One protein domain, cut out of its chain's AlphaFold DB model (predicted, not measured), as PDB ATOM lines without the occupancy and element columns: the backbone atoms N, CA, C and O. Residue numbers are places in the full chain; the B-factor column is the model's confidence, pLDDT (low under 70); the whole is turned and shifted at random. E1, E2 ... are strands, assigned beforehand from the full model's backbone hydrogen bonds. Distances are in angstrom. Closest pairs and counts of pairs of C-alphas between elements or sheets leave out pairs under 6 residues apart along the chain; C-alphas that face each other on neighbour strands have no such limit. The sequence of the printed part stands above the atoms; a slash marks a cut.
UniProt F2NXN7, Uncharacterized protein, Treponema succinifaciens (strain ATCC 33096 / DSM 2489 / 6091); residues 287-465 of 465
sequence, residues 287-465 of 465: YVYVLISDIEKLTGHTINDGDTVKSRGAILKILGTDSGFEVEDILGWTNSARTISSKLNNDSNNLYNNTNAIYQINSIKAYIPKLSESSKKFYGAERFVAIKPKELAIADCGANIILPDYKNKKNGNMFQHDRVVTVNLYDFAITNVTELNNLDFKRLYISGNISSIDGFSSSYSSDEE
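This is residues 287 to 465 of the 465 residues of an uncharacterized protein of Treponema succinifaciens (strain ATCC 33096 / DSM 2489 / 6091) (UniProt F2NXN7). Two strongly twisted sheets lie face to face as an elongated sandwich, the first made of E1, E3, E4, E5 and E6 and the second of E7, E8, E9 and E10, with the strands of the one at 19 degrees to those of the other. The tight turn of the hairpin E3 and E4 lies at one end of the length and the loop of residues 342 to 362 at the other, while the long tail after E10 pairs briefly with E2 on its way to the chain's last residue. The printed part has 179 residues, with no named helix and ten named strands, E1 to E10 in chain order; the class is all strand, though only 82 residues are in named elements. The first sheet is branched and mixed, and the second is antiparallel in the order E7, E8, E9, E10. The whole is only just loose, close to compact, with a radius of gyration of the C-alphas of 19.2 A and spans of 67 by 36 by 26 A.

In the first sheet, E3 is the longest strand by residues, residues 308 to 321, 36.3 A from first to last C-alpha; it bends by 65 degrees at residue 311. E1, residues 288 to 296, is 26.0 A long and begins at C-alpha 288 (34.482, -2.703, 34.940). E4, residues 324 to 331, is 21.0 A long and bends by 53 degrees at residue 328. E5 is residues 338 to 341, 9.6 A, and E6 residues 363 to 367, 13.2 A. In the second sheet, E7 is residues 381 to 388, 17.6 A, with a bend of 56 degrees at residue 385. E8, residues 391 to 402, is 33.0 A long and bends by 51 degrees at residue 395; E9, residues 413 to 424, is 32.5 A long. E10, residues 429 to 435, is 17.6 A long and ends at C-alpha 435 (19.677, -24.528, 35.121). E2, residues 299 to 301, measures 5.6 A.

In the first sheet E3 has three neighbours: E1 on one side, beside residues 309 to 318, and on the other side E4, beside residues 314 to 320, and E6, beside residues 308 to 310. E1 and E3 are antiparallel, with N 292 and O 314 2.9 A apart, within hydrogen-bond range. The hairpin E3 and E4 has N 317 and O 329 at 2.9 A. E3 and E6 are parallel, with N 309 and O 365 at 2.9 A. E5, an edge strand, forms a hairpin with E6, with N 340 and O 364 at 3.0 A. E7, E8, E9 and E10 form a meander, each strand the antiparallel neighbour of the one before; N 385 and O 393 are 2.8 A apart, N 396 and O 419 2.9 A, and N 422 and O 432 2.8 A. Between the sheets, the closest C-alphas of E3 and E7 are those of Gly 313 and Ala 381, 5.0 A apart, and those of E3 and E8 are Ser 311 and Gly 398, 5.6 A. E1 runs on into E2 at 32 degrees. E2 pairs with no named strand, but its residues 299 to 301 pair, parallel, with residues 445 to 446.

The two C-alphas farthest apart are those of Asp 322 and Asn 349, 69.7 A. The printed part has no cut. The links E5 to E6, 21 residues, and E6 to E7, 13 residues, are long; at the latter the chain changes from one sheet to the other. Residues 436 to 465 hold no named element. The mean pLDDT of the printed part is 78.2, and residues 299 to 301, 346 to 359, 389 and 438 to 465 are under 70.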
ATOM      1  N   TYR A 287      35.340  -1.137  39.478       86.06
ATOM      2  CA  TYR A 287      35.751  -2.052  38.433       86.06
ATOM      3  C   TYR A 287      34.757  -2.043  37.284       86.06
ATOM      4  O   TYR A 287      33.575  -1.716  37.424       86.06
ATOM      5  N   VAL A 288      35.275  -2.439  36.129       91.06
ATOM      6  CA  VAL A 288      34.482  -2.703  34.940       91.06
ATOM      7  C   VAL A 288      34.450  -4.199  34.713       91.06
ATOM      8  O   VAL A 288      35.487  -4.859  34.711       91.06
ATOM      9  N   TYR A 289      33.255  -4.730  34.525       95.38
ATOM     10  CA  TYR A 289      33.021  -6.137  34.276       95.38
ATOM     11  C   TYR A 289      32.630  -6.322  32.823       95.38
ATOM     12  O   TYR A 289      31.676  -5.710  32.345       95.38
ATOM     13  N   VAL A 290      33.390  -7.152  32.116       97.00
ATOM     14  CA  VAL A 290      33.212  -7.383  30.681       97.00
ATOM     15  C   VAL A 290      32.842  -8.835  30.451       97.00
ATOM     16  O   VAL A 290      33.577  -9.737  30.859       97.00
ATOM     17  N   LEU A 291      31.702  -9.051  29.799       96.00
ATOM     18  CA  LEU A 291      31.169 -10.376  29.526       96.00
ATOM     19  C   LEU A 291      31.551 -10.838  28.124       96.00
ATOM     20  O   LEU A 291      31.314 -10.130  27.143       96.00
ATOM     21  N   ILE A 292      32.134 -12.030  28.027       96.56
ATOM     22  CA  ILE A 292      32.666 -12.574  26.778       96.56
ATOM     23  C   ILE A 292      32.047 -13.938  26.486       96.56
ATOM     24  O   ILE A 292      32.013 -14.814  27.353       96.56
ATOM     25  N   SER A 293      31.632 -14.123  25.233       94.31
ATOM     26  CA  SER A 293      31.130 -15.387  24.692       94.31
ATOM     27  C   SER A 293      31.963 -15.838  23.496       94.31
ATOM     28  O   SER A 293      32.261 -15.051  22.594       94.31
ATOM     29  N   ASP A 294      32.321 -17.119  23.474       94.00
ATOM     30  CA  ASP A 294      33.026 -17.770  22.373       94.00
ATOM     31  C   ASP A 294      32.247 -19.021  21.959       94.00
ATOM     32  O   ASP A 294      32.482 -20.136  22.437       94.00
ATOM     33  N   ILE A 295      31.262 -18.789  21.090       89.00
ATOM     34  CA  ILE A 295      30.378 -19.804  20.523       89.00
ATOM     35  C   ILE A 295      30.690 -19.926  19.035       89.00
ATOM     36  O   ILE A 295      30.575 -18.959  18.283       89.00
ATOM     37  N   GLU A 296      31.051 -21.128  18.596       87.88
ATOM     38  CA  GLU A 296      31.382 -21.407  17.199       87.88
ATOM     39  C   GLU A 296      30.881 -22.800  16.817       87.88
ATOM     40  O   GLU A 296      31.030 -23.753  17.582       87.88
ATOM     41  N   LYS A 297      30.296 -22.918  15.617       78.88
ATOM     42  CA  LYS A 297      29.715 -24.163  15.079       78.88
ATOM     43  C   LYS A 297      28.534 -24.748  15.874       78.88
ATOM     44  O   LYS A 297      28.205 -25.916  15.701       78.88
ATOM     45  N   LEU A 298      27.847 -23.922  16.668       71.75
ATOM     46  CA  LEU A 298      26.605 -24.273  17.381       71.75
ATOM     47  C   LEU A 298      25.336 -23.620  16.802       71.75
ATOM     48  O   LEU A 298      24.252 -23.771  17.363       71.75
ATOM     49  N   THR A 299      25.454 -22.881  15.694       65.19
ATOM     50  CA  THR A 299      24.345 -22.154  15.049       65.19
ATOM     51  C   THR A 299      24.379 -22.293  13.526       65.19
ATOM     52  O   THR A 299      25.135 -21.595  12.864       65.19
ATOM     53  N   GLY A 300      23.548 -23.162  12.948       59.81
ATOM     54  CA  GLY A 300      23.393 -23.291  11.494       59.81
ATOM     55  C   GLY A 300      24.600 -23.907  10.770       59.81
ATOM     56  O   GLY A 300      24.785 -23.660   9.579       59.81
ATOM     57  N   HIS A 301      25.442 -24.674  11.474       63.47
ATOM     58  CA  HIS A 301      26.692 -25.222  10.936       63.47
ATOM     59  C   HIS A 301      26.712 -26.754  10.877       63.47
ATOM     60  O   HIS A 301      26.289 -27.422  11.822       63.47
ATOM     61  N   THR A 302      27.298 -27.287   9.800       70.25
ATOM     62  CA  THR A 302      27.660 -28.706   9.674       70.25
ATOM     63  C   THR A 302      28.945 -28.983  10.448       70.25
ATOM     64  O   THR A 302      29.948 -28.303  10.224       70.25
ATOM     65  N   ILE A 303      28.924 -29.992  11.321       75.50
ATOM     66  CA  ILE A 303      30.105 -30.484  12.042       75.50
ATOM     67  C   ILE A 303      30.723 -31.641  11.247       75.50
ATOM     68  O   ILE A 303      30.029 -32.603  10.925       75.50
ATOM     69  N   ASN A 304      32.018 -31.544  10.949       79.25
ATOM     70  CA  ASN A 304      32.805 -32.567  10.256       79.25
ATOM     71  C   ASN A 304      33.826 -33.234  11.189       79.25
ATOM     72  O   ASN A 304      34.122 -32.734  12.276       79.25
ATOM     73  N   ASP A 305      34.402 -34.352  10.745       82.56
ATOM     74  CA  ASP A 305      35.497 -35.001  11.467       82.56
ATOM     75  C   ASP A 305      36.707 -34.068  11.629       82.56
ATOM     76  O   ASP A 305      37.114 -33.384  10.690       82.56
ATOM     77  N   GLY A 306      37.262 -34.024  12.841       85.50
ATOM     78  CA  GLY A 306      38.379 -33.149  13.202       85.50
ATOM     79  C   GLY A 306      38.009 -31.679  13.422       85.50
ATOM     80  O   GLY A 306      38.894 -30.875  13.728       85.50
ATOM     81  N   ASP A 307      36.731 -31.302  13.303       88.81
ATOM     82  CA  ASP A 307      36.312 -29.918  13.505       88.81
ATOM     83  C   ASP A 307      36.594 -29.414  14.924       88.81
ATOM     84  O   ASP A 307      36.557 -30.155  15.909       88.81
ATOM     85  N   THR A 308      36.833 -28.104  15.029       91.88
ATOM     86  CA  THR A 308      36.829 -27.393  16.310       91.88
ATOM     87  C   THR A 308      35.455 -26.784  16.570       91.88
ATOM     88  O   THR A 308      34.948 -26.046  15.729       91.88
ATOM     89  N   VAL A 309      34.882 -27.074  17.737       90.06
ATOM     90  CA  VAL A 309      33.602 -26.530  18.216       90.06
ATOM     91  C   VAL A 309      33.840 -25.777  19.521       90.06
ATOM     92  O   VAL A 309      34.692 -26.173  20.326       90.06
ATOM     93  N   LYS A 310      33.117 -24.675  19.737       92.62
ATOM     94  CA  LYS A 310      33.302 -23.819  20.913       92.62
ATOM     95  C   LYS A 310      31.968 -23.486  21.564       92.62
ATOM     96  O   LYS A 310      31.014 -23.135  20.874       92.62
ATOM     97  N   SER A 311      31.948 -23.592  22.886       92.94
ATOM     98  CA  SER A 311      30.880 -23.120  23.760       92.94
ATOM     99  C   SER A 311      31.505 -22.827  25.111       92.94
ATOM    100  O   SER A 311      31.613 -23.701  25.970       92.94
ATOM    101  N   ARG A 312      32.001 -21.605  25.274       94.75
ATOM    102  CA  ARG A 312      32.602 -21.142  26.524       94.75
ATOM    103  C   ARG A 312      32.380 -19.648  26.703       94.75
ATOM    104  O   ARG A 312      32.104 -18.934  25.740       94.75
ATOM    105  N   GLY A 313      32.562 -19.166  27.923       96.06
ATOM    106  CA  GLY A 313      32.517 -17.738  28.216       96.06
ATOM    107  C   GLY A 313      33.444 -17.328  29.350       96.06
ATOM    108  O   GLY A 313      34.061 -18.170  30.006       96.06
ATOM    109  N   ALA A 314      33.547 -16.023  29.560       97.25
ATOM    110  CA  ALA A 314      34.297 -15.429  30.656       97.25
ATOM    111  C   ALA A 314      33.626 -14.153  31.160       97.25
ATOM    112  O   ALA A 314      32.952 -13.455  30.403       97.25
ATOM    113  N   ILE A 315      33.902 -13.823  32.419       97.62
ATOM    114  CA  ILE A 315      33.781 -12.464  32.939       97.62
ATOM    115  C   ILE A 315      35.178 -11.956  33.285       97.62
ATOM    116  O   ILE A 315      35.951 -12.641  33.960       97.62
ATOM    117  N   LEU A 316      35.511 -10.772  32.783       97.88
ATOM    118  CA  LEU A 316      36.768 -10.085  33.059       97.88
ATOM    119  C   LEU A 316      36.512  -8.975  34.066       97.88
ATOM    120  O   LEU A 316      35.598  -8.176  33.866       97.88
ATOM    121  N   LYS A 317      37.344  -8.906  35.103       95.50
ATOM    122  CA  LYS A 317      37.398  -7.781  36.037       95.50
ATOM    123  C   LYS A 317      38.492  -6.825  35.586       95.50
ATOM    124  O   LYS A 317      39.658  -7.204  35.509       95.50
ATOM    125  N   ILE A 318      38.114  -5.596  35.257       94.31
ATOM    126  CA  ILE A 318      38.984  -4.612  34.615       94.31
ATOM    127  C   ILE A 318      39.133  -3.378  35.496       94.31
ATOM    128  O   ILE A 318      38.145  -2.810  35.965       94.31
ATOM    129  N   LEU A 319      40.374  -2.923  35.659       88.69
ATOM    130  CA  LEU A 319      40.712  -1.674  36.329       88.69
ATOM    131  C   LEU A 319      41.064  -0.596  35.297       88.69
ATOM    132  O   LEU A 319      41.940  -0.788  34.455       88.69
ATOM    133  N   GLY A 320      40.414   0.565  35.377       87.94
ATOM    134  CA  GLY A 320      40.792   1.736  34.582       87.94
ATOM    135  C   GLY A 320      42.136   2.330  35.022       87.94
ATOM    136  O   GLY A 320      42.368   2.564  36.210       87.94
ATOM    137  N   THR A 321      43.006   2.628  34.056       86.50
ATOM    138  CA  THR A 321      44.337   3.227  34.267       86.50
ATOM    139  C   THR A 321      44.543   4.440  33.360       86.50
ATOM    140  O   THR A 321      43.845   4.613  32.360       86.50
ATOM    141  N   ASP A 322      45.517   5.298  33.657       83.31
ATOM    142  CA  ASP A 322      45.790   6.479  32.820       83.31
ATOM    143  C   ASP A 322      46.178   6.109  31.376       83.31
ATOM    144  O   ASP A 322      45.951   6.883  30.444       83.31
ATOM    145  N   SER A 323      46.697   4.894  31.186       85.00
ATOM    146  CA  SER A 323      47.061   4.287  29.904       85.00
ATOM    147  C   SER A 323      45.968   3.391  29.306       85.00
ATOM    148  O   SER A 323      46.260   2.602  28.411       85.00
ATOM    149  N   GLY A 324      44.723   3.505  29.773       92.50
ATOM    150  CA  GLY A 324      43.588   2.709  29.310       92.50
ATOM    151  C   GLY A 324      43.040   1.839  30.426       92.50
ATOM    152  O   GLY A 324      42.290   2.329  31.272       92.50
ATOM    153  N   PHE A 325      43.372   0.552  30.419       95.56
ATOM    154  CA  PHE A 325      42.914  -0.385  31.436       95.56
ATOM    155  C   PHE A 325      43.824  -1.611  31.547       95.56
ATOM    156  O   PHE A 325      44.612  -1.899  30.644       95.56
ATOM    157  N   GLU A 326      43.667  -2.344  32.646       94.38
ATOM    158  CA  GLU A 326      44.322  -3.625  32.904       94.38
ATOM    159  C   GLU A 326      43.280  -4.673  33.315       94.38
ATOM    160  O   GLU A 326      42.307  -4.357  34.005       94.38
ATOM    161  N   VAL A 327      43.477  -5.916  32.871       96.88
ATOM    162  CA  VAL A 327      42.683  -7.063  33.324       96.88
ATOM    163  C   VAL A 327      43.254  -7.515  34.662       96.88
ATOM    164  O   VAL A 327      44.392  -7.975  34.716       96.88
ATOM    165  N   GLU A 328      42.479  -7.372  35.734       95.00
ATOM    166  CA  GLU A 328      42.888  -7.842  37.059       95.00
ATOM    167  C   GLU A 328      42.637  -9.335  37.232       95.00
ATOM    168  O   GLU A 328      43.466 -10.025  37.822       95.00
ATOM    169  N   ASP A 329      41.505  -9.833  36.728       95.94
ATOM    170  CA  ASP A 329      41.142 -11.238  36.882       95.94
ATOM    171  C   ASP A 329      40.178 -11.722  35.785       95.94
ATOM    172  O   ASP A 329      39.454 -10.937  35.161       95.94
ATOM    173  N   ILE A 330      40.174 -13.037  35.552       97.19
ATOM    174  CA  ILE A 330      39.370 -13.736  34.546       97.19
ATOM    175  C   ILE A 330      38.677 -14.923  35.212       97.19
ATOM    176  O   ILE A 330      39.317 -15.902  35.602       97.19
ATOM    177  N   LEU A 331      37.347 -14.900  35.241       97.19
ATOM    178  CA  LEU A 331      36.541 -15.983  35.796       97.19
ATOM    179  C   LEU A 331      35.784 -16.732  34.696       97.19
ATOM    180  O   LEU A 331      35.290 -16.155  33.728       97.19
ATOM    181  N   GLY A 332      35.668 -18.051  34.867       95.69
ATOM    182  CA  GLY A 332      34.785 -18.901  34.068       95.69
ATOM    183  C   GLY A 332      35.343 -19.405  32.734       95.69
ATOM    184  O   GLY A 332      34.753 -20.302  32.134       95.69
ATOM    185  N   TRP A 333      36.514 -18.919  32.312       96.06
ATOM    186  CA  TRP A 333      37.129 -19.277  31.031       96.06
ATOM    187  C   TRP A 333      37.766 -20.675  31.016       96.06
ATOM    188  O   TRP A 333      38.364 -21.108  32.005       96.06
ATOM    189  N   THR A 334      37.724 -21.368  29.873       90.69
ATOM    190  CA  THR A 334      38.504 -22.595  29.635       90.69
ATOM    191  C   THR A 334      39.452 -22.428  28.451       90.69
ATOM    192  O   THR A 334      39.025 -22.141  27.335       90.69
ATOM    193  N   ASN A 335      40.751 -22.639  28.682       87.81
ATOM    194  CA  ASN A 335      41.772 -22.687  27.626       87.81
ATOM    195  C   ASN A 335      41.996 -24.106  27.085       87.81
ATOM    196  O   ASN A 335      42.606 -24.284  26.030       87.81
ATOM    197  N   SER A 336      41.510 -25.119  27.800       87.12
ATOM    198  CA  SER A 336      41.735 -26.516  27.464       87.12
ATOM    199  C   SER A 336      40.671 -26.986  26.485       87.12
ATOM    200  O   SER A 336      39.494 -27.078  26.823       87.12
ATOM    201  N   ALA A 337      41.100 -27.322  25.273       92.25
ATOM    202  CA  ALA A 337      40.278 -28.150  24.411       92.25
ATOM    203  C   ALA A 337      40.290 -29.591  24.918       92.25
ATOM    204  O   ALA A 337      41.339 -30.105  25.314       92.25
ATOM    205  N   ARG A 338      39.142 -30.258  24.828       92.69
ATOM    206  CA  ARG A 338      39.036 -31.709  24.975       92.69
ATOM    207  C   ARG A 338      38.671 -32.343  23.645       92.69
ATOM    208  O   ARG A 338      38.003 -31.727  22.819       92.69
ATOM    209  N   THR A 339      39.099 -33.579  23.452       93.81
ATOM    210  CA  THR A 339      38.607 -34.396  22.348       93.81
ATOM    211  C   THR A 339      37.294 -35.035  22.777       93.81
ATOM    212  O   THR A 339      37.235 -35.634  23.849       93.81
ATOM    213  N   ILE A 340      36.256 -34.895  21.957       88.94
ATOM    214  CA  ILE A 340      35.009 -35.653  22.093       88.94
ATOM    215  C   ILE A 340      35.004 -36.647  20.940       88.94
ATOM    216  O   ILE A 340      35.135 -36.235  19.787       88.94
ATOM    217  N   SER A 341      34.911 -37.937  21.253       88.50
ATOM    218  CA  SER A 341      35.029 -39.015  20.270       88.50
ATOM    219  C   SER A 341      33.721 -39.777  20.129       88.50
ATOM    220  O   SER A 341      33.014 -40.010  21.107       88.50
ATOM    221  N   SER A 342      33.433 -40.213  18.909       83.88
ATOM    222  CA  SER A 342      32.367 -41.174  18.640       83.88
ATOM    223  C   SER A 342      32.806 -42.587  19.016       83.88
ATOM    224  O   SER A 342      33.991 -42.929  18.963       83.88
ATOM    225  N   LYS A 343      31.846 -43.473  19.300       83.56
ATOM    226  CA  LYS A 343      32.114 -44.920  19.386       83.56
ATOM    227  C   LYS A 343      31.987 -45.528  17.984       83.56
ATOM    228  O   LYS A 343      30.887 -45.851  17.543       83.56
ATOM    229  N   LEU A 344      33.111 -45.637  17.271       78.56
ATOM    230  CA  LEU A 344      33.161 -46.137  15.887       78.56
ATOM    231  C   LEU A 344      32.701 -47.598  15.764       78.56
ATOM    232  O   LEU A 344      32.964 -48.424  16.643       78.56
ATOM    233  N   ASN A 345      32.052 -47.925  14.643       72.44
ATOM    234  CA  ASN A 345      31.699 -49.302  14.304       72.44
ATOM    235  C   ASN A 345      32.672 -49.877  13.267       72.44
ATOM    236  O   ASN A 345      32.574 -49.554  12.083       72.44
ATOM    237  N   ASN A 346      33.563 -50.763  13.718       67.44
ATOM    238  CA  ASN A 346      34.563 -51.427  12.876       67.44
ATOM    239  C   ASN A 346      34.097 -52.790  12.316       67.44
ATOM    240  O   ASN A 346      34.921 -53.516  11.761       67.44
ATOM    241  N   ASP A 347      32.819 -53.176  12.457       62.00
ATOM    242  CA  ASP A 347      32.331 -54.458  11.923       62.00
ATOM    243  C   ASP A 347      32.360 -54.491  10.389       62.00
ATOM    244  O   ASP A 347      31.785 -53.638   9.711       62.00
ATOM    245  N   SER A 348      32.951 -55.546   9.822       54.28
ATOM    246  CA  SER A 348      32.998 -55.790   8.372       54.28
ATOM    247  C   SER A 348      31.620 -56.041   7.739       54.28
ATOM    248  O   SER A 348      31.462 -55.859   6.536       54.28
ATOM    249  N   ASN A 349      30.617 -56.407   8.547       52.72
ATOM    250  CA  ASN A 349      29.219 -56.609   8.139       52.72
ATOM    251  C   ASN A 349      28.342 -55.356   8.309       52.72
ATOM    252  O   ASN A 349      27.116 -55.429   8.192       52.72
ATOM    253  N   ASN A 350      28.938 -54.202   8.610       53.25
ATOM    254  CA  ASN A 350      28.191 -52.960   8.678       53.25
ATOM    255  C   ASN A 350      27.713 -52.567   7.266       53.25
ATOM    256  O   ASN A 350      28.530 -52.288   6.388       53.25
ATOM    257  N   LEU A 351      26.390 -52.510   7.058       48.62
ATOM    258  CA  LEU A 351      25.743 -52.064   5.810       48.62
ATOM    259  C   LEU A 351      26.253 -50.696   5.314       48.62
ATOM    260  O   LEU A 351      26.113 -50.385   4.135       48.62
ATOM    261  N   TYR A 352      26.875 -49.905   6.193       50.78
ATOM    262  CA  TYR A 352      27.388 -48.567   5.909       50.78
ATOM    263  C   TYR A 352      28.877 -48.508   5.527       50.78
ATOM    264  O   TYR A 352      29.335 -47.458   5.085       50.78
ATOM    265  N   ASN A 353      29.629 -49.616   5.621       46.03
ATOM    266  CA  ASN A 353      31.034 -49.668   5.181       46.03
ATOM    267  C   ASN A 353      31.183 -49.792   3.651       46.03
ATOM    268  O   ASN A 353      32.268 -49.562   3.124       46.03
ATOM    269  N   ASN A 354      30.097 -50.111   2.933       43.50
ATOM    270  CA  ASN A 354      30.108 -50.364   1.484       43.50
ATOM    271  C   ASN A 354      29.404 -49.274   0.654       43.50
ATOM    272  O   ASN A 354      29.200 -49.445  -0.547       43.50
ATOM    273  N   THR A 355      29.035 -48.145   1.265       45.59
ATOM    274  CA  THR A 355      28.523 -46.966   0.552       45.59
ATOM    275  C   THR A 355      29.544 -45.841   0.633       45.59
ATOM    276  O   THR A 355      29.923 -45.448   1.731       45.59
ATOM    277  N   ASN A 356      29.924 -45.257  -0.506       45.31
ATOM    278  CA  ASN A 356      30.807 -44.081  -0.618       45.31
ATOM    279  C   ASN A 356      30.246 -42.787   0.043       45.31
ATOM    280  O   ASN A 356      30.643 -41.691  -0.339       45.31
ATOM    281  N   ALA A 357      29.283 -42.878   0.969       47.97
ATOM    282  CA  ALA A 357      28.390 -41.778   1.341       47.97
ATOM    283  C   ALA A 357      28.157 -41.567   2.851       47.97
ATOM    284  O   ALA A 357      27.447 -40.627   3.197       47.97
ATOM    285  N   ILE A 358      28.721 -42.376   3.761       54.97
ATOM    286  CA  ILE A 358      28.513 -42.183   5.213       54.97
ATOM    287  C   ILE A 358      29.859 -41.991   5.909       54.97
ATOM    288  O   ILE A 358      30.533 -42.942   6.297       54.97
ATOM    289  N   TYR A 359      30.246 -40.726   6.053       65.75
ATOM    290  CA  TYR A 359      31.406 -40.320   6.838       65.75
ATOM    291  C   TYR A 359      31.060 -40.428   8.330       65.75
ATOM    292  O   TYR A 359      30.276 -39.633   8.849       65.75
ATOM    293  N   GLN A 360      31.617 -41.430   9.021       74.88
ATOM    294  CA  GLN A 360      31.581 -41.472  10.486       74.88
ATOM    295  C   GLN A 360      32.488 -40.359  11.019       74.88
ATOM    296  O   GLN A 360      33.663 -40.296  10.657       74.88
ATOM    297  N   ILE A 361      31.957 -39.494  11.881       79.62
ATOM    298  CA  ILE A 361      32.776 -38.535  12.626       79.62
ATOM    299  C   ILE A 361      33.552 -39.352  13.656       79.62
ATOM    300  O   ILE A 361      32.937 -40.001  14.496       79.62
ATOM    301  N   ASN A 362      34.877 -39.357  13.606       84.00
ATOM    302  CA  ASN A 362      35.708 -40.036  14.593       84.00
ATOM    303  C   ASN A 362      35.803 -39.197  15.865       84.00
ATOM    304  O   ASN A 362      35.479 -39.671  16.953       84.00
ATOM    305  N   SER A 363      36.195 -37.931  15.728       88.44
ATOM    306  CA  SER A 363      36.299 -37.035  16.874       88.44
ATOM    307  C   SER A 363      36.251 -35.566  16.483       88.44
ATOM    308  O   SER A 363      36.551 -35.197  15.351       88.44
ATOM    309  N   ILE A 364      35.926 -34.722  17.457       89.62
ATOM    310  CA  ILE A 364      36.025 -33.266  17.358       89.62
ATOM    311  C   ILE A 364      36.903 -32.716  18.477       89.62
ATOM    312  O   ILE A 364      37.064 -33.329  19.537       89.62
ATOM    313  N   LYS A 365      37.427 -31.511  18.262       94.12
ATOM    314  CA  LYS A 365      38.097 -30.712  19.285       94.12
ATOM    315  C   LYS A 365      37.095 -29.722  19.879       94.12
ATOM    316  O   LYS A 365      36.617 -28.833  19.187       94.12
ATOM    317  N   ALA A 366      36.792 -29.837  21.163       92.44
ATOM    318  CA  ALA A 366      35.786 -29.018  21.828       92.44
ATOM    319  C   ALA A 366      36.413 -28.091  22.875       92.44
ATOM    320  O   ALA A 366      37.006 -28.554  23.852       92.44
ATOM    321  N   TYR A 367      36.235 -26.782  22.701       94.88
ATOM    322  CA  TYR A 367      36.437 -25.783  23.755       94.88
ATOM    323  C   TYR A 367      35.110 -25.563  24.484       94.88
ATOM    324  O   TYR A 367      34.463 -24.527  24.338       94.88
ATOM    325  N   ILE A 368      34.688 -26.603  25.200       92.19
ATOM    326  CA  ILE A 368      33.418 -26.676  25.921       92.19
ATOM    327  C   ILE A 368      33.725 -27.217  27.320       92.19
ATOM    328  O   ILE A 368      34.343 -28.290  27.401       92.19
ATOM    329  N   PRO A 369      33.336 -26.518  28.404       92.12
ATOM    330  CA  PRO A 369      33.485 -27.030  29.762       92.12
ATOM    331  C   PRO A 369      32.848 -28.411  29.929       92.12
ATOM    332  O   PRO A 369      31.807 -28.703  29.339       92.12
ATOM    333  N   LYS A 370      33.444 -29.273  30.752       89.56
ATOM    334  CA  LYS A 370      32.783 -30.528  31.143       89.56
ATOM    335  C   LYS A 370      31.597 -30.232  32.048       89.56
ATOM    336  O   LYS A 370      31.615 -29.236  32.770       89.56
ATOM    337  N   LEU A 371      30.615 -31.129  32.102       85.56
ATOM    338  CA  LEU A 371      29.467 -30.962  33.001       85.56
ATOM    339  C   LEU A 371      29.898 -30.848  34.476       85.56
ATOM    340  O   LEU A 371      29.318 -30.090  35.249       85.56
ATOM    341  N   SER A 372      30.979 -31.530  34.861       88.69
ATOM    342  CA  SER A 372      31.579 -31.433  36.200       88.69
ATOM    343  C   SER A 372      32.230 -30.076  36.512       88.69
ATOM    344  O   SER A 372      32.511 -29.779  37.672       88.69
ATOM    345  N   GLU A 373      32.456 -29.239  35.500       90.56
ATOM    346  CA  GLU A 373      32.995 -27.881  35.628       90.56
ATOM    347  C   GLU A 373      31.897 -26.806  35.588       90.56
ATOM    348  O   GLU A 373      32.200 -25.616  35.692       90.56
ATOM    349  N   SER A 374      30.627 -27.212  35.480       86.19
ATOM    350  CA  SER A 374      29.447 -26.344  35.348       86.19
ATOM    351  C   SER A 374      29.321 -25.265  36.427       86.19
ATOM    352  O   SER A 374      28.783 -24.200  36.137       86.19
ATOM    353  N   SER A 375      29.837 -25.510  37.636       89.62
ATOM    354  CA  SER A 375      29.855 -24.573  38.772       89.62
ATOM    355  C   SER A 375      31.037 -23.600  38.775       89.62
ATOM    356  O   SER A 375      31.151 -22.771  39.669       89.62
ATOM    357  N   LYS A 376      31.952 -23.714  37.807       93.50
ATOM    358  CA  LYS A 376      33.189 -22.919  37.729       93.50
ATOM    359  C   LYS A 376      33.409 -22.273  36.368       93.50
ATOM    360  O   LYS A 376      34.337 -21.476  36.239       93.50
ATOM    361  N   LYS A 377      32.627 -22.655  35.359       95.62
ATOM    362  CA  LYS A 377      32.809 -22.268  33.960       95.62
ATOM    363  C   LYS A 377      31.489 -21.846  33.328       95.62
ATOM    364  O   LYS A 377      30.430 -22.353  33.697       95.62
ATOM    365  N   PHE A 378      31.592 -20.948  32.353       95.81
ATOM    366  CA  PHE A 378      30.471 -20.520  31.517       95.81
ATOM    367  C   PHE A 378      30.469 -21.292  30.201       95.81
ATOM    368  O   PHE A 378      31.540 -21.539  29.637       95.81
ATOM    369  N   TYR A 379      29.285 -21.624  29.692       92.25
ATOM    370  CA  TYR A 379      29.103 -22.276  28.389       92.25
ATOM    371  C   TYR A 379      28.893 -21.278  27.243       92.25
ATOM    372  O   TYR A 379      29.091 -21.633  26.084       92.25
ATOM    373  N   GLY A 380      28.544 -20.033  27.545       89.44
ATOM    374  CA  GLY A 380      28.329 -18.972  26.570       89.44
ATOM    375  C   GLY A 380      27.665 -17.780  27.243       89.44
ATOM    376  O   GLY A 380      26.476 -17.536  27.084       89.44
ATOM    377  N   ALA A 381      28.431 -17.046  28.042       90.56
ATOM    378  CA  ALA A 381      27.904 -15.928  28.809       90.56
ATOM    379  C   ALA A 381      27.378 -14.815  27.879       90.56
ATOM    380  O   ALA A 381      28.139 -14.217  27.116       90.56
ATOM    381  N   GLU A 382      26.073 -14.538  27.915       84.19
ATOM    382  CA  GLU A 382      25.416 -13.641  26.954       84.19
ATOM    383  C   GLU A 382      25.134 -12.249  27.527       84.19
ATOM    384  O   GLU A 382      25.401 -11.271  26.835       84.19
ATOM    385  N   ARG A 383      24.616 -12.126  28.759       85.50
ATOM    386  CA  ARG A 383      24.273 -10.813  29.345       85.50
ATOM    387  C   ARG A 383      24.230 -10.809  30.879       85.50
ATOM    388  O   ARG A 383      23.923 -11.837  31.486       85.50
ATOM    389  N   PHE A 384      24.437  -9.647  31.503       86.81
ATOM    390  CA  PHE A 384      24.027  -9.388  32.887       86.81
ATOM    391  C   PHE A 384      22.495  -9.279  33.028       86.81
ATOM    392  O   PHE A 384      21.857  -8.385  32.481       86.81
ATOM    393  N   VAL A 385      21.886 -10.187  33.794       80.19
ATOM    394  CA  VAL A 385      20.425 -10.216  34.033       80.19
ATOM    395  C   VAL A 385      20.014  -9.617  35.372       80.19
ATOM    396  O   VAL A 385      18.833  -9.376  35.601       80.19
ATOM    397  N   ALA A 386      20.969  -9.407  36.276       77.06
ATOM    398  CA  ALA A 386      20.803  -8.563  37.449       77.06
ATOM    399  C   ALA A 386      22.175  -8.111  37.946       77.06
ATOM    400  O   ALA A 386      23.128  -8.894  37.981       77.06
ATOM    401  N   ILE A 387      22.244  -6.867  38.398       74.44
ATOM    402  CA  ILE A 387      23.400  -6.321  39.097       74.44
ATOM    403  C   ILE A 387      22.945  -6.078  40.523       74.44
ATOM    404  O   ILE A 387      22.070  -5.258  40.738       74.44
ATOM    405  N   LYS A 388      23.490  -6.794  41.504       70.31
ATOM    406  CA  LYS A 388      23.132  -6.630  42.918       70.31
ATOM    407  C   LYS A 388      24.335  -6.110  43.696       70.31
ATOM    408  O   LYS A 388      25.473  -6.244  43.240       70.31
ATOM    409  N   PRO A 389      24.144  -5.555  44.906       64.50
ATOM    410  CA  PRO A 389      25.279  -5.277  45.765       64.50
ATOM    411  C   PRO A 389      26.037  -6.587  45.991       64.50
ATOM    412  O   PRO A 389      25.458  -7.550  46.487       64.50
ATOM    413  N   LYS A 390      27.329  -6.603  45.642       70.12
ATOM    414  CA  LYS A 390      28.253  -7.739  45.826       70.12
ATOM    415  C   LYS A 390      28.042  -8.934  44.884       70.12
ATOM    416  O   LYS A 390      28.835  -9.869  44.961       70.12
ATOM    417  N   GLU A 391      27.055  -8.917  43.987       79.44
ATOM    418  CA  GLU A 391      26.771 -10.054  43.102       79.44
ATOM    419  C   GLU A 391      26.355  -9.627  41.692       79.44
ATOM    420  O   GLU A 391      25.632  -8.650  41.503       79.44
ATOM    421  N   LEU A 392      26.760 -10.413  40.697       87.00
ATOM    422  CA  LEU A 392      26.261 -10.334  39.327       87.00
ATOM    423  C   LEU A 392      25.504 -11.608  38.990       87.00
ATOM    424  O   LEU A 392      26.000 -12.704  39.237       87.00
ATOM    425  N   ALA A 393      24.335 -11.470  38.379       88.31
ATOM    426  CA  ALA A 393      23.631 -12.584  37.770       88.31
ATOM    427  C   ALA A 393      23.783 -12.508  36.254       88.31
ATOM    428  O   ALA A 393      23.573 -11.457  35.649       88.31
ATOM    429  N   ILE A 394      24.144 -13.629  35.645       90.50
ATOM    430  CA  ILE A 394      24.516 -13.725  34.236       90.50
ATOM    431  C   ILE A 394      23.616 -14.758  33.569       90.50
ATOM    432  O   ILE A 394      23.494 -15.874  34.072       90.50
ATOM    433  N   ALA A 395      23.025 -14.399  32.430       87.88
ATOM    434  CA  ALA A 395      22.463 -15.371  31.503       87.88
ATOM    435  C   ALA A 395      23.614 -16.075  30.783       87.88
ATOM    436  O   ALA A 395      24.316 -15.473  29.966       87.88
ATOM    437  N   ASP A 396      23.821 -17.341  31.114       90.81
ATOM    438  CA  ASP A 396      24.776 -18.224  30.463       90.81
ATOM    439  C   ASP A 396      24.013 -19.149  29.516       90.81
ATOM    440  O   ASP A 396      23.217 -19.969  29.972       90.81
ATOM    441  N   CYS A 397      24.229 -18.968  28.211       84.81
ATOM    442  CA  CYS A 397      23.581 -19.726  27.150       84.81
ATOM    443  C   CYS A 397      24.635 -20.416  26.290       84.81
ATOM    444  O   CYS A 397      25.361 -19.784  25.522       84.81
ATOM    445  N   GLY A 398      24.717 -21.732  26.387       87.19
ATOM    446  CA  GLY A 398      25.631 -22.507  25.562       87.19
ATOM    447  C   GLY A 398      25.167 -23.939  25.415       87.19
ATOM    448  O   GLY A 398      24.034 -24.274  25.745       87.19
ATOM    449  N   ALA A 399      26.038 -24.797  24.903       84.94
ATOM    450  CA  ALA A 399      25.712 -26.201  24.756       84.94
ATOM    451  C   ALA A 399      26.899 -27.117  25.036       84.94
ATOM    452  O   ALA A 399      28.063 -26.779  24.815       84.94
ATOM    453  N   ASN A 400      26.561 -28.325  25.464       84.75
ATOM    454  CA  ASN A 400      27.434 -29.481  25.467       84.75
ATOM    455  C   ASN A 400      26.997 -30.469  24.373       84.75
ATOM    456  O   ASN A 400      25.854 -30.433  23.915       84.75
ATOM    457  N   ILE A 401      27.905 -31.328  23.914       81.50
ATOM    458  CA  ILE A 401      27.671 -32.227  22.779       81.50
ATOM    459  C   ILE A 401      28.217 -33.615  23.098       81.50
ATOM    460  O   ILE A 401      29.349 -33.764  23.552       81.50
ATOM    461  N   ILE A 402      27.432 -34.632  22.763       81.69
ATOM    462  CA  ILE A 402      27.836 -36.032  22.701       81.69
ATOM    463  C   ILE A 402      27.819 -36.456  21.235       81.69
ATOM    464  O   ILE A 402      26.815 -36.286  20.539       81.69
ATOM    465  N   LEU A 403      28.933 -37.010  20.754       82.31
ATOM    466  CA  LEU A 403      29.010 -37.559  19.403       82.31
ATOM    467  C   LEU A 403      28.311 -38.932  19.295       82.31
ATOM    468  O   LEU A 403      28.113 -39.600  20.310       82.31
ATOM    469  N   PRO A 404      27.927 -39.378  18.083       77.94
ATOM    470  CA  PRO A 404      27.219 -40.645  17.902       77.94
ATOM    471  C   PRO A 404      27.966 -41.889  18.408       77.94
ATOM    472  O   PRO A 404      29.187 -42.022  18.293       77.94
ATOM    473  N   ASP A 405      27.202 -42.871  18.886       80.19
ATOM    474  CA  ASP A 405      27.686 -44.229  19.142       80.19
ATOM    475  C   ASP A 405      27.293 -45.117  17.958       80.19
ATOM    476  O   ASP A 405      26.228 -45.742  17.934       80.19
ATOM    477  N   TYR A 406      28.153 -45.147  16.940       77.25
ATOM    478  CA  TYR A 406      27.943 -45.941  15.729       77.25
ATOM    479  C   TYR A 406      27.932 -47.444  16.018       77.25
ATOM    480  O   TYR A 406      27.212 -48.187  15.346       77.25
ATOM    481  N   LYS A 407      28.705 -47.905  17.011       76.62
ATOM    482  CA  LYS A 407      28.779 -49.319  17.407       76.62
ATOM    483  C   LYS A 407      27.431 -49.827  17.909       76.62
ATOM    484  O   LYS A 407      26.968 -50.877  17.470       76.62
ATOM    485  N   ASN A 408      26.790 -49.071  18.796       76.38
ATOM    486  CA  ASN A 408      25.497 -49.433  19.375       76.38
ATOM    487  C   ASN A 408      24.304 -48.802  18.643       76.38
ATOM    488  O   ASN A 408      23.173 -48.941  19.105       76.38
ATOM    489  N   LYS A 409      24.543 -48.117  17.516       74.31
ATOM    490  CA  LYS A 409      23.524 -47.411  16.727       74.31
ATOM    491  C   LYS A 409      22.697 -46.438  17.582       74.31
ATOM    492  O   LYS A 409      21.462 -46.465  17.565       74.31
ATOM    493  N   LYS A 410      23.372 -45.596  18.371       75.19
ATOM    494  CA  LYS A 410      22.737 -44.518  19.147       75.19
ATOM    495  C   LYS A 410      23.151 -43.160  18.613       75.19
ATOM    496  O   LYS A 410      24.316 -42.941  18.275       75.19
ATOM    497  N   ASN A 411      22.183 -42.255  18.530       73.81
ATOM    498  CA  ASN A 411      22.445 -40.897  18.071       73.81
ATOM    499  C   ASN A 411      23.351 -40.155  19.060       73.81
ATOM    500  O   ASN A 411      23.366 -40.462  20.253       73.81
ATOM    501  N   GLY A 412      24.090 -39.167  18.555       75.12
ATOM    502  CA  GLY A 412      24.669 -38.134  19.409       75.12
ATOM    503  C   GLY A 412      23.569 -37.247  19.997       75.12
ATOM    504  O   GLY A 412      22.412 -37.331  19.576       75.12
ATOM    505  N   ASN A 413      23.923 -36.396  20.953       76.38
ATOM    506  CA  ASN A 413      22.978 -35.462  21.559       76.38
ATOM    507  C   ASN A 413      23.626 -34.096  21.816       76.38
ATOM    508  O   ASN A 413      24.843 -33.998  21.954       76.38
ATOM    509  N   MET A 414      22.809 -33.049  21.883       78.38
ATOM    510  CA  MET A 414      23.214 -31.714  22.309       78.38
ATOM    511  C   MET A 414      22.434 -31.356  23.571       78.38
ATOM    512  O   MET A 414      21.210 -31.449  23.590       78.38
ATOM    513  N   PHE A 415      23.144 -30.917  24.602       79.44
ATOM    514  CA  PHE A 415      22.560 -30.443  25.851       79.44
ATOM    515  C   PHE A 415      22.695 -28.934  25.870       79.44
ATOM    516  O   PHE A 415      23.799 -28.417  26.026       79.44
ATOM    517  N   GLN A 416      21.589 -28.237  25.636       81.75
ATOM    518  CA  GLN A 416      21.549 -26.794  25.819       81.75
ATOM    519  C   GLN A 416      21.591 -26.486  27.313       81.75
ATOM    520  O   GLN A 416      20.976 -27.175  28.125       81.75
ATOM    521  N   HIS A 417      22.366 -25.466  27.644       85.75
ATOM    522  CA  HIS A 417      22.520 -24.929  28.977       85.75
ATOM    523  C   HIS A 417      21.976 -23.512  28.948       85.75
ATOM    524  O   HIS A 417      22.684 -22.598  28.528       85.75
ATOM    525  N   ASP A 418      20.736 -23.349  29.395       85.19
ATOM    526  CA  ASP A 418      20.130 -22.054  29.673       85.19
ATOM    527  C   ASP A 418      20.119 -21.871  31.184       85.19
ATOM    528  O   ASP A 418      19.353 -22.506  31.907       85.19
ATOM    529  N   ARG A 419      21.057 -21.067  31.689       89.56
ATOM    530  CA  ARG A 419      21.350 -21.007  33.125       89.56
ATOM    531  C   ARG A 419      21.499 -19.588  33.608       89.56
ATOM    532  O   ARG A 419      22.178 -18.783  32.974       89.56
ATOM    533  N   VAL A 420      20.988 -19.302  34.799       89.38
ATOM    534  CA  VAL A 420      21.431 -18.100  35.508       89.38
ATOM    535  C   VAL A 420      22.573 -18.466  36.436       89.38
ATOM    536  O   VAL A 420      22.428 -19.296  37.337       89.38
ATOM    537  N   VAL A 421      23.720 -17.834  36.210       93.19
ATOM    538  CA  VAL A 421      24.916 -17.996  37.031       93.19
ATOM    539  C   VAL A 421      25.087 -16.757  37.895       93.19
ATOM    540  O   VAL A 421      25.094 -15.639  37.387       93.19
ATOM    541  N   THR A 422      25.223 -16.951  39.204       91.69
ATOM    542  CA  THR A 422      25.522 -15.874  40.151       91.69
ATOM    543  C   THR A 422      27.013 -15.865  40.458       91.69
ATOM    544  O   THR A 422      27.588 -16.892  40.824       91.69
ATOM    545  N   VAL A 423      27.627 -14.696  40.312       91.88
ATOM    546  CA  VAL A 423      29.028 -14.424  40.620       91.88
ATOM    547  C   VAL A 423      29.083 -13.502  41.822       91.88
ATOM    548  O   VAL A 423      28.529 -12.406  41.787       91.88
ATOM    549  N   ASN A 424      29.787 -13.920  42.866       86.12
ATOM    550  CA  ASN A 424      30.148 -13.043  43.967       86.12
ATOM    551  C   ASN A 424      31.319 -12.154  43.536       86.12
ATOM    552  O   ASN A 424      32.342 -12.652  43.075       86.12
ATOM    553  N   LEU A 425      31.166 -10.841  43.684       83.31
ATOM    554  CA  LEU A 425      32.137  -9.839  43.240       83.31
ATOM    555  C   LEU A 425      33.324  -9.664  44.194       83.31
ATOM    556  O   LEU A 425      34.374  -9.172  43.783       83.31
ATOM    557  N   TYR A 426      33.159 -10.050  45.461       76.75
ATOM    558  CA  TYR A 426      34.216  -9.981  46.467       76.75
ATOM    559  C   TYR A 426      35.241 -11.097  46.261       76.75
ATOM    560  O   TYR A 426      36.423 -10.814  46.083       76.75
ATOM    561  N   ASP A 427      34.771 -12.344  46.203       81.44
ATOM    562  CA  ASP A 427      35.612 -13.519  45.948       81.44
ATOM    563  C   ASP A 427      35.910 -13.717  44.454       81.44
ATOM    564  O   ASP A 427      36.705 -14.580  44.090       81.44
ATOM    565  N   PHE A 428      35.234 -12.945  43.595       89.38
ATOM    566  CA  PHE A 428      35.240 -13.077  42.138       89.38
ATOM    567  C   PHE A 428      35.074 -14.537  41.689       89.38
ATOM    568  O   PHE A 428      35.863 -15.093  40.927       89.38
ATOM    569  N   ALA A 429      34.020 -15.177  42.200       92.06
ATOM    570  CA  ALA A 429      33.767 -16.601  42.024       92.06
ATOM    571  C   ALA A 429      32.292 -16.884  41.735       92.06
ATOM    572  O   ALA A 429      31.399 -16.188  42.220       92.06
ATOM    573  N   ILE A 430      32.033 -17.946  40.969       94.75
ATOM    574  CA  ILE A 430      30.678 -18.469  40.787       94.75
ATOM    575  C   ILE A 430      30.226 -19.088  42.111       94.75
ATOM    576  O   ILE A 430      30.877 -19.993  42.634       94.75
ATOM    577  N   THR A 431      29.105 -18.607  42.638       91.50
ATOM    578  CA  THR A 431      28.535 -19.073  43.910       91.50
ATOM    579  C   THR A 431      27.251 -19.863  43.726       91.50
ATOM    580  O   THR A 431      26.928 -20.702  44.566       91.50
ATOM    581  N   ASN A 432      26.525 -19.630  42.632       91.38
ATOM    582  CA  ASN A 432      25.287 -20.336  42.337       91.38
ATOM    583  C   ASN A 432      25.114 -20.529  40.827       91.38
ATOM    584  O   ASN A 432      25.426 -19.640  40.036       91.38
ATOM    585  N   VAL A 433      24.590 -21.688  40.445       92.75
ATOM    586  CA  VAL A 433      24.176 -22.025  39.086       92.75
ATOM    587  C   VAL A 433      22.774 -22.597  39.170       92.75
ATOM    588  O   VAL A 433      22.540 -23.575  39.875       92.75
ATOM    589  N   THR A 434      21.844 -21.999  38.435       89.81
ATOM    590  CA  THR A 434      20.491 -22.532  38.281       89.81
ATOM    591  C   THR A 434      20.225 -22.794  36.806       89.81
ATOM    592  O   THR A 434      20.113 -21.850  36.026       89.81
ATOM    593  N   GLU A 435      20.153 -24.073  36.437       87.81
ATOM    594  CA  GLU A 435      19.677 -24.528  35.121       87.81
ATOM    595  C   GLU A 435      18.186 -24.199  34.988       87.81
ATOM    596  O   GLU A 435      17.441 -24.386  35.950       87.81
ATOM    597  N   LEU A 436      17.748 -23.723  33.826       82.25
ATOM    598  CA  LEU A 436      16.363 -23.349  33.560       82.25
ATOM    599  C   LEU A 436      15.742 -24.327  32.562       82.25
ATOM    600  O   LEU A 436      16.204 -24.461  31.436       82.25
ATOM    601  N   ASN A 437      14.656 -24.988  32.957       73.56
ATOM    602  CA  ASN A 437      14.044 -26.044  32.140       73.56
ATOM    603  C   ASN A 437      13.061 -25.520  31.078       73.56
ATOM    604  O   ASN A 437      12.787 -26.203  30.094       73.56
ATOM    605  N   ASN A 438      12.496 -24.328  31.293       69.62
ATOM    606  CA  ASN A 438      11.398 -23.779  30.487       69.62
ATOM    607  C   ASN A 438      11.771 -22.466  29.781       69.62
ATOM    608  O   ASN A 438      10.887 -21.748  29.305       69.62
ATOM    609  N   LEU A 439      13.062 -22.129  29.745       67.94
ATOM    610  CA  LEU A 439      13.574 -20.886  29.180       67.94
ATOM    611  C   LEU A 439      14.720 -21.162  28.226       67.94
ATOM    612  O   LEU A 439      15.610 -21.927  28.555       67.94
ATOM    613  N   ASP A 440      14.674 -20.497  27.075       68.75
ATOM    614  CA  ASP A 440      15.713 -20.525  26.049       68.75
ATOM    615  C   ASP A 440      16.176 -19.080  25.832       68.75
ATOM    616  O   ASP A 440      15.403 -18.225  25.376       68.75
ATOM    617  N   PHE A 441      17.416 -18.779  26.221       64.56
ATOM    618  CA  PHE A 441      17.990 -17.443  26.053       64.56
ATOM    619  C   PHE A 441      18.360 -17.168  24.598       64.56
ATOM    620  O   PHE A 441      18.368 -16.017  24.148       64.56
ATOM    621  N   LYS A 442      18.688 -18.225  23.851       63.91
ATOM    622  CA  LYS A 442      19.106 -18.160  22.461       63.91
ATOM    623  C   LYS A 442      18.993 -19.540  21.843       63.91
ATOM    624  O   LYS A 442      19.751 -20.448  22.163       63.91
ATOM    625  N   ARG A 443      18.160 -19.630  20.808       55.88
ATOM    626  CA  ARG A 443      18.020 -20.853  20.021       55.88
ATOM    627  C   ARG A 443      19.362 -21.246  19.392       55.88
ATOM    628  O   ARG A 443      19.770 -20.685  18.370       55.88
ATOM    629  N   LEU A 444      20.044 -22.208  20.004       58.69
ATOM    630  CA  LEU A 444      21.239 -22.842  19.455       58.69
ATOM    631  C   LEU A 444      20.805 -23.961  18.507       58.69
ATOM    632  O   LEU A 444      19.976 -24.801  18.847       58.69
ATOM    633  N   TYR A 445      21.366 -23.973  17.303       52.69
ATOM    634  CA  TYR A 445      21.013 -24.928  16.259       52.69
ATOM    635  C   TYR A 445      22.275 -25.566  15.704       52.69
ATOM    636  O   TYR A 445      23.027 -24.924  14.974       52.69
ATOM    637  N   ILE A 446      22.476 -26.856  15.934       49.84
ATOM    638  CA  ILE A 446      23.441 -27.614  15.137       49.84
ATOM    639  C   ILE A 446      22.699 -28.106  13.895       49.84
ATOM    640  O   ILE A 446      21.792 -28.928  14.000       49.84
ATOM    641  N   SER A 447      23.059 -27.598  12.716       39.25
ATOM    642  CA  SER A 447      22.541 -28.114  11.447       39.25
ATOM    643  C   SER A 447      23.671 -28.781  10.677       39.25
ATOM    644  O   SER A 447      24.300 -28.182   9.810       39.25
ATOM    645  N   GLY A 448      23.923 -30.039  11.005       36.09
ATOM    646  CA  GLY A 448      24.714 -30.948  10.190       36.09
ATOM    647  C   GLY A 448      23.896 -32.198   9.914       36.09
ATOM    648  O   GLY A 448      23.076 -32.596  10.742       36.09
ATOM    649  N   ASN A 449      24.117 -32.835   8.765       37.88
ATOM    650  CA  ASN A 449      23.615 -34.184   8.522       37.88
ATOM    651  C   ASN A 449      24.313 -35.166   9.476       37.88
ATOM    652  O   ASN A 449      25.263 -35.843   9.103       37.88
ATOM    653  N   ILE A 450      23.822 -35.263  10.709       44.34
ATOM    654  CA  ILE A 450      23.738 -36.567  11.381       44.34
ATOM    655  C   ILE A 450      22.445 -37.283  10.910       44.34
ATOM    656  O   ILE A 450      22.295 -38.490  11.064       44.34
ATOM    657  N   SER A 451      21.527 -36.557  10.254       33.81
ATOM    658  CA  SER A 451      20.374 -37.059   9.492       33.81
ATOM    659  C   SER A 451      20.811 -37.418   8.061       33.81
ATOM    660  O   SER A 451      21.138 -36.541   7.282       33.81
ATOM    661  N   SER A 452      20.913 -38.662   7.614       36.56
ATOM    662  CA  SER A 452      19.946 -39.748   7.702       36.56
ATOM    663  C   SER A 452      20.704 -41.071   7.808       36.56
ATOM    664  O   SER A 452      21.041 -41.700   6.809       36.56
ATOM    665  N   ILE A 453      21.009 -41.501   9.030       45.56
ATOM    666  CA  ILE A 453      21.330 -42.910   9.250       45.56
ATOM    667  C   ILE A 453      20.076 -43.553   9.837       45.56
ATOM    668  O   ILE A 453      19.811 -43.466  11.035       45.56
ATOM    669  N   ASP A 454      19.257 -44.137   8.963       44.34
ATOM    670  CA  ASP A 454      18.045 -44.854   9.360       44.34
ATOM    671  C   ASP A 454      18.398 -46.009  10.316       44.34
ATOM    672  O   ASP A 454      19.317 -46.783  10.057       44.34
ATOM    673  N   GLY A 455      17.664 -46.156  11.426       52.75
ATOM    674  CA  GLY A 455      17.816 -47.295  12.349       52.75
ATOM    675  C   GLY A 455      18.625 -47.043  13.626       52.75
ATOM    676  O   GLY A 455      19.009 -48.005  14.295       52.75
ATOM    677  N   PHE A 456      18.875 -45.782  13.981       61.97
ATOM    678  CA  PHE A 456      19.441 -45.414  15.281       61.97
ATOM    679  C   PHE A 456      18.341 -45.226  16.337       61.97
ATOM    680  O   PHE A 456      17.240 -44.769  16.034       61.97
ATOM    681  N   SER A 457      18.652 -45.557  17.590       56.91
ATOM    682  CA  SER A 457      17.795 -45.249  18.746       56.91
ATOM    683  C   SER A 457      18.172 -43.891  19.356       56.91
ATOM    684  O   SER A 457      19.341 -43.489  19.317       56.91
ATOM    685  N   SER A 458      17.192 -43.153  19.893       57.03
ATOM    686  CA  SER A 458      17.451 -41.887  20.588       57.03
ATOM    687  C   SER A 458      18.290 -42.124  21.848       57.03
ATOM    688  O   SER A 458      18.041 -43.059  22.611       57.03
ATOM    689  N   SER A 459      19.304 -41.285  22.068       53.91
ATOM    690  CA  SER A 459      20.090 -41.280  23.301       53.91
ATOM    691  C   SER A 459      19.544 -40.204  24.242       53.91
ATOM    692  O   SER A 459      19.537 -39.020  23.927       53.91
ATOM    693  N   TYR A 460      19.057 -40.626  25.408       47.72
ATOM    694  CA  TYR A 460      18.650 -39.724  26.494       47.72
ATOM    695  C   TYR A 460      19.692 -39.669  27.626       47.72
ATOM    696  O   TYR A 460      19.409 -39.109  28.679       47.72
ATOM    697  N   SER A 461      20.877 -40.279  27.469       46.16
ATOM    698  CA  SER A 461      21.847 -40.353  28.568       46.16
ATOM    699  C   SER A 461      22.621 -39.048  28.716       46.16
ATOM    700  O   SER A 461      23.318 -38.634  27.793       46.16
ATOM    701  N   SER A 462      22.541 -38.459  29.908       44.50
ATOM    702  CA  SER A 462      23.380 -37.358  30.401       44.50
ATOM    703  C   SER A 462      24.821 -37.775  30.717       44.50
ATOM    704  O   SER A 462      25.614 -36.956  31.173       44.50
ATOM    705  N   ASP A 463      25.147 -39.054  30.537       42.00
ATOM    706  CA  ASP A 463      26.440 -39.608  30.908       42.00
ATOM    707  C   ASP A 463      27.479 -39.232  29.842       42.00
ATOM    708  O   ASP A 463      27.590 -39.870  28.793       42.00
ATOM    709  N   GLU A 464      28.216 -38.152  30.113       48.50
ATOM    710  CA  GLU A 464      29.517 -37.889  29.497       48.50
ATOM    711  C   GLU A 464      30.485 -39.022  29.900       48.50
ATOM    712  O   GLU A 464      31.151 -38.922  30.931       48.50
ATOM    713  N   GLU A 465      30.552 -40.110  29.126       41.84
ATOM    714  CA  GLU A 465      31.736 -40.992  29.131       41.84
ATOM    715  C   GLU A 465      32.887 -40.377  28.330       41.84
ATOM    716  O   GLU A 465      32.662 -40.008  27.151       41.84
TER     717      GLU A 465